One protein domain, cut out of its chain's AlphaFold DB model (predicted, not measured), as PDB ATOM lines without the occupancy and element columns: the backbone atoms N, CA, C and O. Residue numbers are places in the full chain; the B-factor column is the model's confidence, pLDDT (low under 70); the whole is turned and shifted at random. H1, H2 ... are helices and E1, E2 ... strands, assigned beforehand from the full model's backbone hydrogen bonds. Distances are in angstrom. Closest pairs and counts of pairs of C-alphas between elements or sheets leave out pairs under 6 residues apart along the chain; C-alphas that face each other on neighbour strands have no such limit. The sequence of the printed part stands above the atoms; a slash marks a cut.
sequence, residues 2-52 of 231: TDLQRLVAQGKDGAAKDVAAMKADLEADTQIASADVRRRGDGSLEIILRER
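What this domain is: This is residues 2 to 52 of the 231 residues of an uncharacterized protein of Verrucomicrobia bacterium (UniProt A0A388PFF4). A long two-stranded hairpin, E1 and E2, makes the length of this domain, and the helix H3 packs alongside it, mostly on E1. Two short helices, H1 and H2, make a corner: H1 is apart from both strands of the hairpin, while H2 reaches toward E2 at one point, where the C-alphas of Ala 15 and Leu 45 are 7.1 A apart. The printed part has 51 residues, with three named helices followed by two strands, H1 H2 H3 E1 E2; the sheet's order is E1 - E2, antiparallel, and the class is mixed, helices and strands. The whole is compact, with a radius of gyration of the C-alphas of 10.4 A, yet elongated in outline, spanning 30 by 20 by 14 A.

Where its parts are: Find C-alpha 32 at (125.901, 113.062, 118.454); from there E1, residues 32 to 39, runs 19.7 A. E2, residues 45 to 51, runs 18.8 A back to C-alpha 51 at (126.649, 112.195, 114.192). H3 is residues 19 to 28, 14.2 A long. Look for H1 at residues 3 to 9, 9.8 A, starting at (132.316, 118.429, 122.857), and H2 at residues 11 to 16, 8.8 A.

How they stand to each other: In the hairpin E1 and E2, look at N 36 and O 48, 2.9 A apart, and N 46 and O 38, 2.9 A, both within hydrogen-bond range. The closest C-alphas of H3 and E1 are those of Lys 23 and Ala 35, 5.9 A; H3 and E2 are near each other, with 10 pairs of C-alphas within 10 A. H1 and H3 only just touch, with 3 pairs within 8 A, closest at Asp 3 and Leu 26, 5.9 A, at a steep tilt of 50 degrees, opposite ways. H1 and H2 touch only at the corner, and only just, with 3 pairs, closest at Leu 7 and Gly 14, 5.4 A. H1 is apart from E1 and E2. In H1, H2 and H3 every O i to N i+4 pair is within hydrogen-bond range.

The domain as a whole: The two C-alphas farthest apart, those of Thr 30 and Asp 42, are 30.9 A apart. The printed part has no cut, and the four links between named elements are tight. Residues 8 to 13, of which 11 to 13 belong to H2, stand free. Mean pLDDT of the printed part is 83.6; look for values under 70 at residues 2, 4, 7 and 11 to 16.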
ATOM      1  N   THR A   2     132.864 121.793 119.330       64.44
ATOM      2  CA  THR A   2     132.192 120.513 119.625       64.44
ATOM      3  C   THR A   2     132.701 119.923 120.943       64.44
ATOM      4  O   THR A   2     133.780 120.292 121.419       64.44
ATOM      5  N   ASP A   3     131.954 119.001 121.549       70.06
ATOM      6  CA  ASP A   3     132.316 118.429 122.857       70.06
ATOM      7  C   ASP A   3     133.574 117.561 122.797       70.06
ATOM      8  O   ASP A   3     134.396 117.585 123.715       70.06
ATOM      9  N   LEU A   4     133.833 116.938 121.646       69.12
ATOM     10  CA  LEU A   4     135.106 116.278 121.371       69.12
ATOM     11  C   LEU A   4     136.285 117.265 121.388       69.12
ATOM     12  O   LEU A   4     137.330 116.963 121.956       69.12
ATOM     13  N   GLN A   5     136.132 118.458 120.803       72.62
ATOM     14  CA  GLN A   5     137.194 119.475 120.815       72.62
ATOM     15  C   GLN A   5     137.492 119.954 122.240       72.62
ATOM     16  O   GLN A   5     138.652 120.195 122.567       72.62
ATOM     17  N   ARG A   6     136.469 120.041 123.103       71.69
ATOM     18  CA  ARG A   6     136.654 120.309 124.538       71.69
ATOM     19  C   ARG A   6     137.417 119.186 125.234       71.69
ATOM     20  O   ARG A   6     138.363 119.481 125.956       71.69
ATOM     21  N   LEU A   7     137.040 117.930 124.997       67.88
ATOM     22  CA  LEU A   7     137.709 116.770 125.591       67.88
ATOM     23  C   LEU A   7     139.192 116.705 125.186       67.88
ATOM     24  O   LEU A   7     140.062 116.502 126.028       67.88
ATOM     25  N   VAL A   8     139.493 116.949 123.907       70.88
ATOM     26  CA  VAL A   8     140.872 116.990 123.392       70.88
ATOM     27  C   VAL A   8     141.656 118.155 124.005       70.88
ATOM     28  O   VAL A   8     142.810 117.979 124.390       70.88
ATOM     29  N   ALA A   9     141.033 119.327 124.160       70.19
ATOM     30  CA  ALA A   9     141.666 120.489 124.782       70.19
ATOM     31  C   ALA A   9     142.015 120.275 126.270       70.19
ATOM     32  O   ALA A   9     142.933 120.916 126.773       70.19
ATOM     33  N   GLN A  10     141.329 119.361 126.965       71.31
ATOM     34  CA  GLN A  10     141.618 118.995 128.360       71.31
ATOM     35  C   GLN A  10     142.855 118.086 128.516       71.31
ATOM     36  O   GLN A  10     143.286 117.826 129.639       71.31
ATOM     37  N   GLY A  11     143.452 117.599 127.421       69.56
ATOM     38  CA  GLY A  11     144.736 116.892 127.444       69.56
ATOM     39  C   GLY A  11     144.765 115.678 128.383       69.56
ATOM     40  O   GLY A  11     143.945 114.767 128.268       69.56
ATOM     41  N   LYS A  12     145.733 115.642 129.312       65.31
ATOM     42  CA  LYS A  12     145.912 114.523 130.259       65.31
ATOM     43  C   LYS A  12     144.745 114.369 131.238       65.31
ATOM     44  O   LYS A  12     144.389 113.237 131.554       65.31
ATOM     45  N   ASP A  13     144.130 115.470 131.659       64.56
ATOM     46  CA  ASP A  13     143.000 115.453 132.597       64.56
ATOM     47  C   ASP A  13     141.726 114.950 131.911       64.56
ATOM     48  O   ASP A  13     140.972 114.160 132.479       64.56
ATOM     49  N   GLY A  14     141.544 115.316 130.637       64.81
ATOM     50  CA  GLY A  14     140.515 114.735 129.776       64.81
ATOM     51  C   GLY A  14     140.731 113.236 129.580       64.81
ATOM     52  O   GLY A  14     139.791 112.458 129.701       64.81
ATOM     53  N   ALA A  15     141.981 112.808 129.368       65.50
ATOM     54  CA  ALA A  15     142.330 111.404 129.169       65.50
ATOM     55  C   ALA A  15     142.235 110.539 130.437       65.50
ATOM     56  O   ALA A  15     142.101 109.321 130.315       65.50
ATOM     57  N   ALA A  16     142.306 111.131 131.631       69.81
ATOM     58  CA  ALA A  16     142.168 110.443 132.917       69.81
ATOM     59  C   ALA A  16     140.705 110.271 133.361       69.81
ATOM     60  O   ALA A  16     140.433 109.510 134.290       69.81
ATOM     61  N   LYS A  17     139.764 110.956 132.701       76.88
ATOM     62  CA  LYS A  17     138.338 110.873 133.018       76.88
ATOM     63  C   LYS A  17     137.796 109.460 132.758       76.88
ATOM     64  O   LYS A  17     138.301 108.707 131.918       76.88
ATOM     65  N   ASP A  18     136.778 109.087 133.523       85.50
ATOM     66  CA  ASP A  18     136.087 107.814 133.357       85.50
ATOM     67  C   ASP A  18     135.441 107.714 131.963       85.50
ATOM     68  O   ASP A  18     134.845 108.677 131.475       85.50
ATOM     69  N   VAL A  19     135.563 106.553 131.309       89.06
ATOM     70  CA  VAL A  19     135.091 106.361 129.925       89.06
ATOM     71  C   VAL A  19     133.569 106.451 129.807       89.06
ATOM     72  O   VAL A  19     133.073 106.951 128.797       89.06
ATOM     73  N   ALA A  20     132.822 106.031 130.834       87.75
ATOM     74  CA  ALA A  20     131.368 106.156 130.842       87.75
ATOM     75  C   ALA A  20     130.953 107.622 131.017       87.75
ATOM     76  O   ALA A  20     130.033 108.077 130.340       87.75
ATOM     77  N   ALA A  21     131.680 108.386 131.837       88.44
ATOM     78  CA  ALA A  21     131.476 109.829 131.955       88.44
ATOM     79  C   ALA A  21     131.808 110.576 130.648       88.44
ATOM     80  O   ALA A  21     131.041 111.439 130.233       88.44
ATOM     81  N   MET A  22     132.906 110.227 129.964       88.50
ATOM     82  CA  MET A  22     133.226 110.807 128.648       88.50
ATOM     83  C   MET A  22     132.138 110.509 127.618       88.50
ATOM     84  O   MET A  22     131.745 111.392 126.860       88.50
ATOM     85  N   LYS A  23     131.650 109.263 127.588       91.38
ATOM     86  CA  LYS A  23     130.550 108.870 126.712       91.38
ATOM     87  C   LYS A  23     129.299 109.703 126.996       91.38
ATOM     88  O   LYS A  23     128.723 110.241 126.057       91.38
ATOM     89  N   ALA A  24     128.911 109.835 128.264       89.69
ATOM     90  CA  ALA A  24     127.741 110.611 128.662       89.69
ATOM     91  C   ALA A  24     127.855 112.088 128.254       89.69
ATOM     92  O   ALA A  24     126.891 112.650 127.745       89.69
ATOM     93  N   ASP A  25     129.035 112.695 128.413       89.88
ATOM     94  CA  ASP A  25     129.278 114.071 127.971       89.88
ATOM     95  C   ASP A  25     129.176 114.209 126.446       89.88
ATOM     96  O   ASP A  25     128.561 115.148 125.955       89.88
ATOM     97  N   LEU A  26     129.756 113.274 125.686       90.81
ATOM     98  CA  LEU A  26     129.698 113.295 124.221       90.81
ATOM     99  C   LEU A  26     128.267 113.107 123.703       90.81
ATOM    100  O   LEU A  26     127.878 113.759 122.740       90.81
ATOM    101  N   GLU A  27     127.482 112.231 124.329       92.31
ATOM    102  CA  GLU A  27     126.081 111.981 123.962       92.31
ATOM    103  C   GLU A  27     125.120 113.077 124.458       92.31
ATOM    104  O   GLU A  27     123.976 113.131 124.005       92.31
ATOM    105  N   ALA A  28     125.572 113.978 125.341       90.00
ATOM    106  CA  ALA A  28     124.823 115.173 125.724       90.00
ATOM    107  C   ALA A  28     124.774 116.223 124.596       90.00
ATOM    108  O   ALA A  28     123.843 117.033 124.554       90.00
ATOM    109  N   ASP A  29     125.725 116.199 123.654       90.69
ATOM    110  CA  ASP A  29     125.644 116.984 122.423       90.69
ATOM    111  C   ASP A  29     124.551 116.401 121.510       90.69
ATOM    112  O   ASP A  29     124.665 115.292 120.980       90.69
ATOM    113  N   THR A  30     123.486 117.169 121.261       90.25
ATOM    114  CA  THR A  30     122.357 116.725 120.428       90.25
ATOM    115  C   THR A  30     122.734 116.472 118.968       90.25
ATOM    116  O   THR A  30     121.945 115.875 118.229       90.25
ATOM    117  N   GLN A  31     123.931 116.854 118.517       92.62
ATOM    118  CA  GLN A  31     124.453 116.443 117.216       92.62
ATOM    119  C   GLN A  31     124.950 114.987 117.211       92.62
ATOM    120  O   GLN A  31     124.927 114.350 116.158       92.62
ATOM    121  N   ILE A  32     125.340 114.417 118.354       93.31
ATOM    122  CA  ILE A  32     125.901 113.062 118.454       93.31
ATOM    123  C   ILE A  32     124.801 112.036 118.719       93.31
ATOM    124  O   ILE A  32     124.177 112.010 119.778       93.31
ATOM    125  N   ALA A  33     124.538 111.179 117.731       92.31
ATOM    126  CA  ALA A  33     123.555 110.104 117.824       92.31
ATOM    127  C   ALA A  33     123.994 109.005 118.797       92.31
ATOM    128  O   ALA A  33     123.166 108.468 119.526       92.31
ATOM    129  N   SER A  34     125.285 108.674 118.786       93.94
ATOM    130  CA  SER A  34     125.894 107.716 119.707       93.94
ATOM    131  C   SER A  34     127.404 107.913 119.764       93.94
ATOM    132  O   SER A  34     128.022 108.208 118.732       93.94
ATOM    133  N   ALA A  35     127.996 107.654 120.926       95.00
ATOM    134  CA  ALA A  35     129.439 107.599 121.108       95.00
ATOM    135  C   ALA A  35     129.869 106.221 121.634       95.00
ATOM    136  O   ALA A  35     129.283 105.675 122.572       95.00
ATOM    137  N   ASP A  36     130.923 105.669 121.043       93.62
ATOM    138  CA  ASP A  36     131.671 104.549 121.610       93.62
ATOM    139  C   ASP A  36     133.014 105.078 122.108       93.62
ATOM    140  O   ASP A  36     133.760 105.708 121.353       93.62
ATOM    141  N   VAL A  37     133.288 104.870 123.393       92.56
ATOM    142  CA  VAL A  37     134.501 105.330 124.065       92.56
ATOM    143  C   VAL A  37     135.138 104.132 124.737       92.56
ATOM    144  O   VAL A  37     134.567 103.546 125.658       92.56
ATOM    145  N   ARG A  38     136.354 103.790 124.313       91.69
ATOM    146  CA  ARG A  38     137.123 102.701 124.912       91.69
ATOM    147  C   ARG A  38     138.572 103.086 125.126       91.69
ATOM    148  O   ARG A  38     139.160 103.847 124.358       91.69
ATOM    149  N   ARG A  39     139.165 102.517 126.172       90.06
ATOM    150  CA  ARG A  39     140.600 102.619 126.428       90.06
ATOM    151  C   ARG A  39     141.292 101.389 125.859       90.06
ATOM    152  O   ARG A  39     140.861 100.265 126.110       90.06
ATOM    153  N   ARG A  40     142.341 101.601 125.074       89.50
ATOM    154  CA  ARG A  40     143.162 100.529 124.507       89.50
ATOM    155  C   ARG A  40     144.206 100.064 125.525       89.50
ATOM    156  O   ARG A  40     144.490 100.752 126.504       89.50
ATOM    157  N   GLY A  41     144.787  98.886 125.288       82.31
ATOM    158  CA  GLY A  41     145.793  98.283 126.176       82.31
ATOM    159  C   GLY A  41     147.097  99.081 126.299       82.31
ATOM    160  O   GLY A  41     147.820  98.916 127.272       82.31
ATOM    161  N   ASP A  42     147.371  99.978 125.349       85.50
ATOM    162  CA  ASP A  42     148.492 100.926 125.370       85.50
ATOM    163  C   ASP A  42     148.175 102.230 126.131       85.50
ATOM    164  O   ASP A  42     148.984 103.156 126.158       85.50
ATOM    165  N   GLY A  43     146.990 102.321 126.744       81.19
ATOM    166  CA  GLY A  43     146.527 103.491 127.487       81.19
ATOM    167  C   GLY A  43     145.891 104.584 126.626       81.19
ATOM    168  O   GLY A  43     145.337 105.534 127.190       81.19
ATOM    169  N   SER A  44     145.913 104.456 125.293       84.75
ATOM    170  CA  SER A  44     145.276 105.412 124.385       84.75
ATOM    171  C   SER A  44     143.747 105.335 124.454       84.75
ATOM    172  O   SER A  44     143.162 104.311 124.824       84.75
ATOM    173  N   LEU A  45     143.085 106.443 124.112       88.00
ATOM    174  CA  LEU A  45     141.630 106.512 124.008       88.00
ATOM    175  C   LEU A  45     141.212 106.396 122.551       88.00
ATOM    176  O   LEU A  45     141.719 107.103 121.682       88.00
ATOM    177  N   GLU A  46     140.245 105.527 122.308       90.06
ATOM    178  CA  GLU A  46     139.569 105.410 121.032       90.06
ATOM    179  C   GLU A  46     138.128 105.871 121.192       90.06
ATOM    180  O   GLU A  46     137.399 105.379 122.054       90.06
ATOM    181  N   ILE A  47     137.749 106.833 120.355       91.44
ATOM    182  CA  ILE A  47     136.428 107.445 120.354       91.44
ATOM    183  C   ILE A  47     135.866 107.317 118.944       91.44
ATOM    184  O   ILE A  47     136.450 107.834 117.990       91.44
ATOM    185  N   ILE A  48     134.733 106.634 118.815       93.31
ATOM    186  CA  ILE A  48     133.986 106.517 117.564       93.31
ATOM    187  C   ILE A  48     132.669 107.256 117.753       93.31
ATOM    188  O   ILE A  48     131.855 106.898 118.603       93.31
ATOM    189  N   LEU A  49     132.460 108.297 116.950       92.75
ATOM    190  CA  LEU A  49     131.253 109.112 116.992       92.75
ATOM    191  C   LEU A  49     130.375 108.811 115.784       92.75
ATOM    192  O   LEU A  49     130.852 108.736 114.650       92.75
ATOM    193  N   ARG A  50     129.073 108.695 116.026       94.19
ATOM    194  CA  ARG A  50     128.052 108.759 114.982       94.19
ATOM    195  C   ARG A  50     127.280 110.047 115.157       94.19
ATOM    196  O   ARG A  50     126.541 110.198 116.125       94.19
ATOM    197  N   GLU A  51     127.438 110.967 114.219       93.69
ATOM    198  CA  GLU A  51     126.649 112.195 114.192       93.69
ATOM    199  C   GLU A  51     125.280 111.954 113.548       93.69
ATOM    200  O   GLU A  51     125.124 111.122 112.648       93.69
ATOM    201  N   ARG A  52     124.270 112.692 114.014       93.75
ATOM    202  CA  ARG A  52     122.933 112.699 113.418       93.75
ATOM    203  C   ARG A  52     123.007 113.286 112.024       93.75
ATOM    204  O   ARG A  52     123.715 114.262 111.814       93.75
TER     205      ARG A  52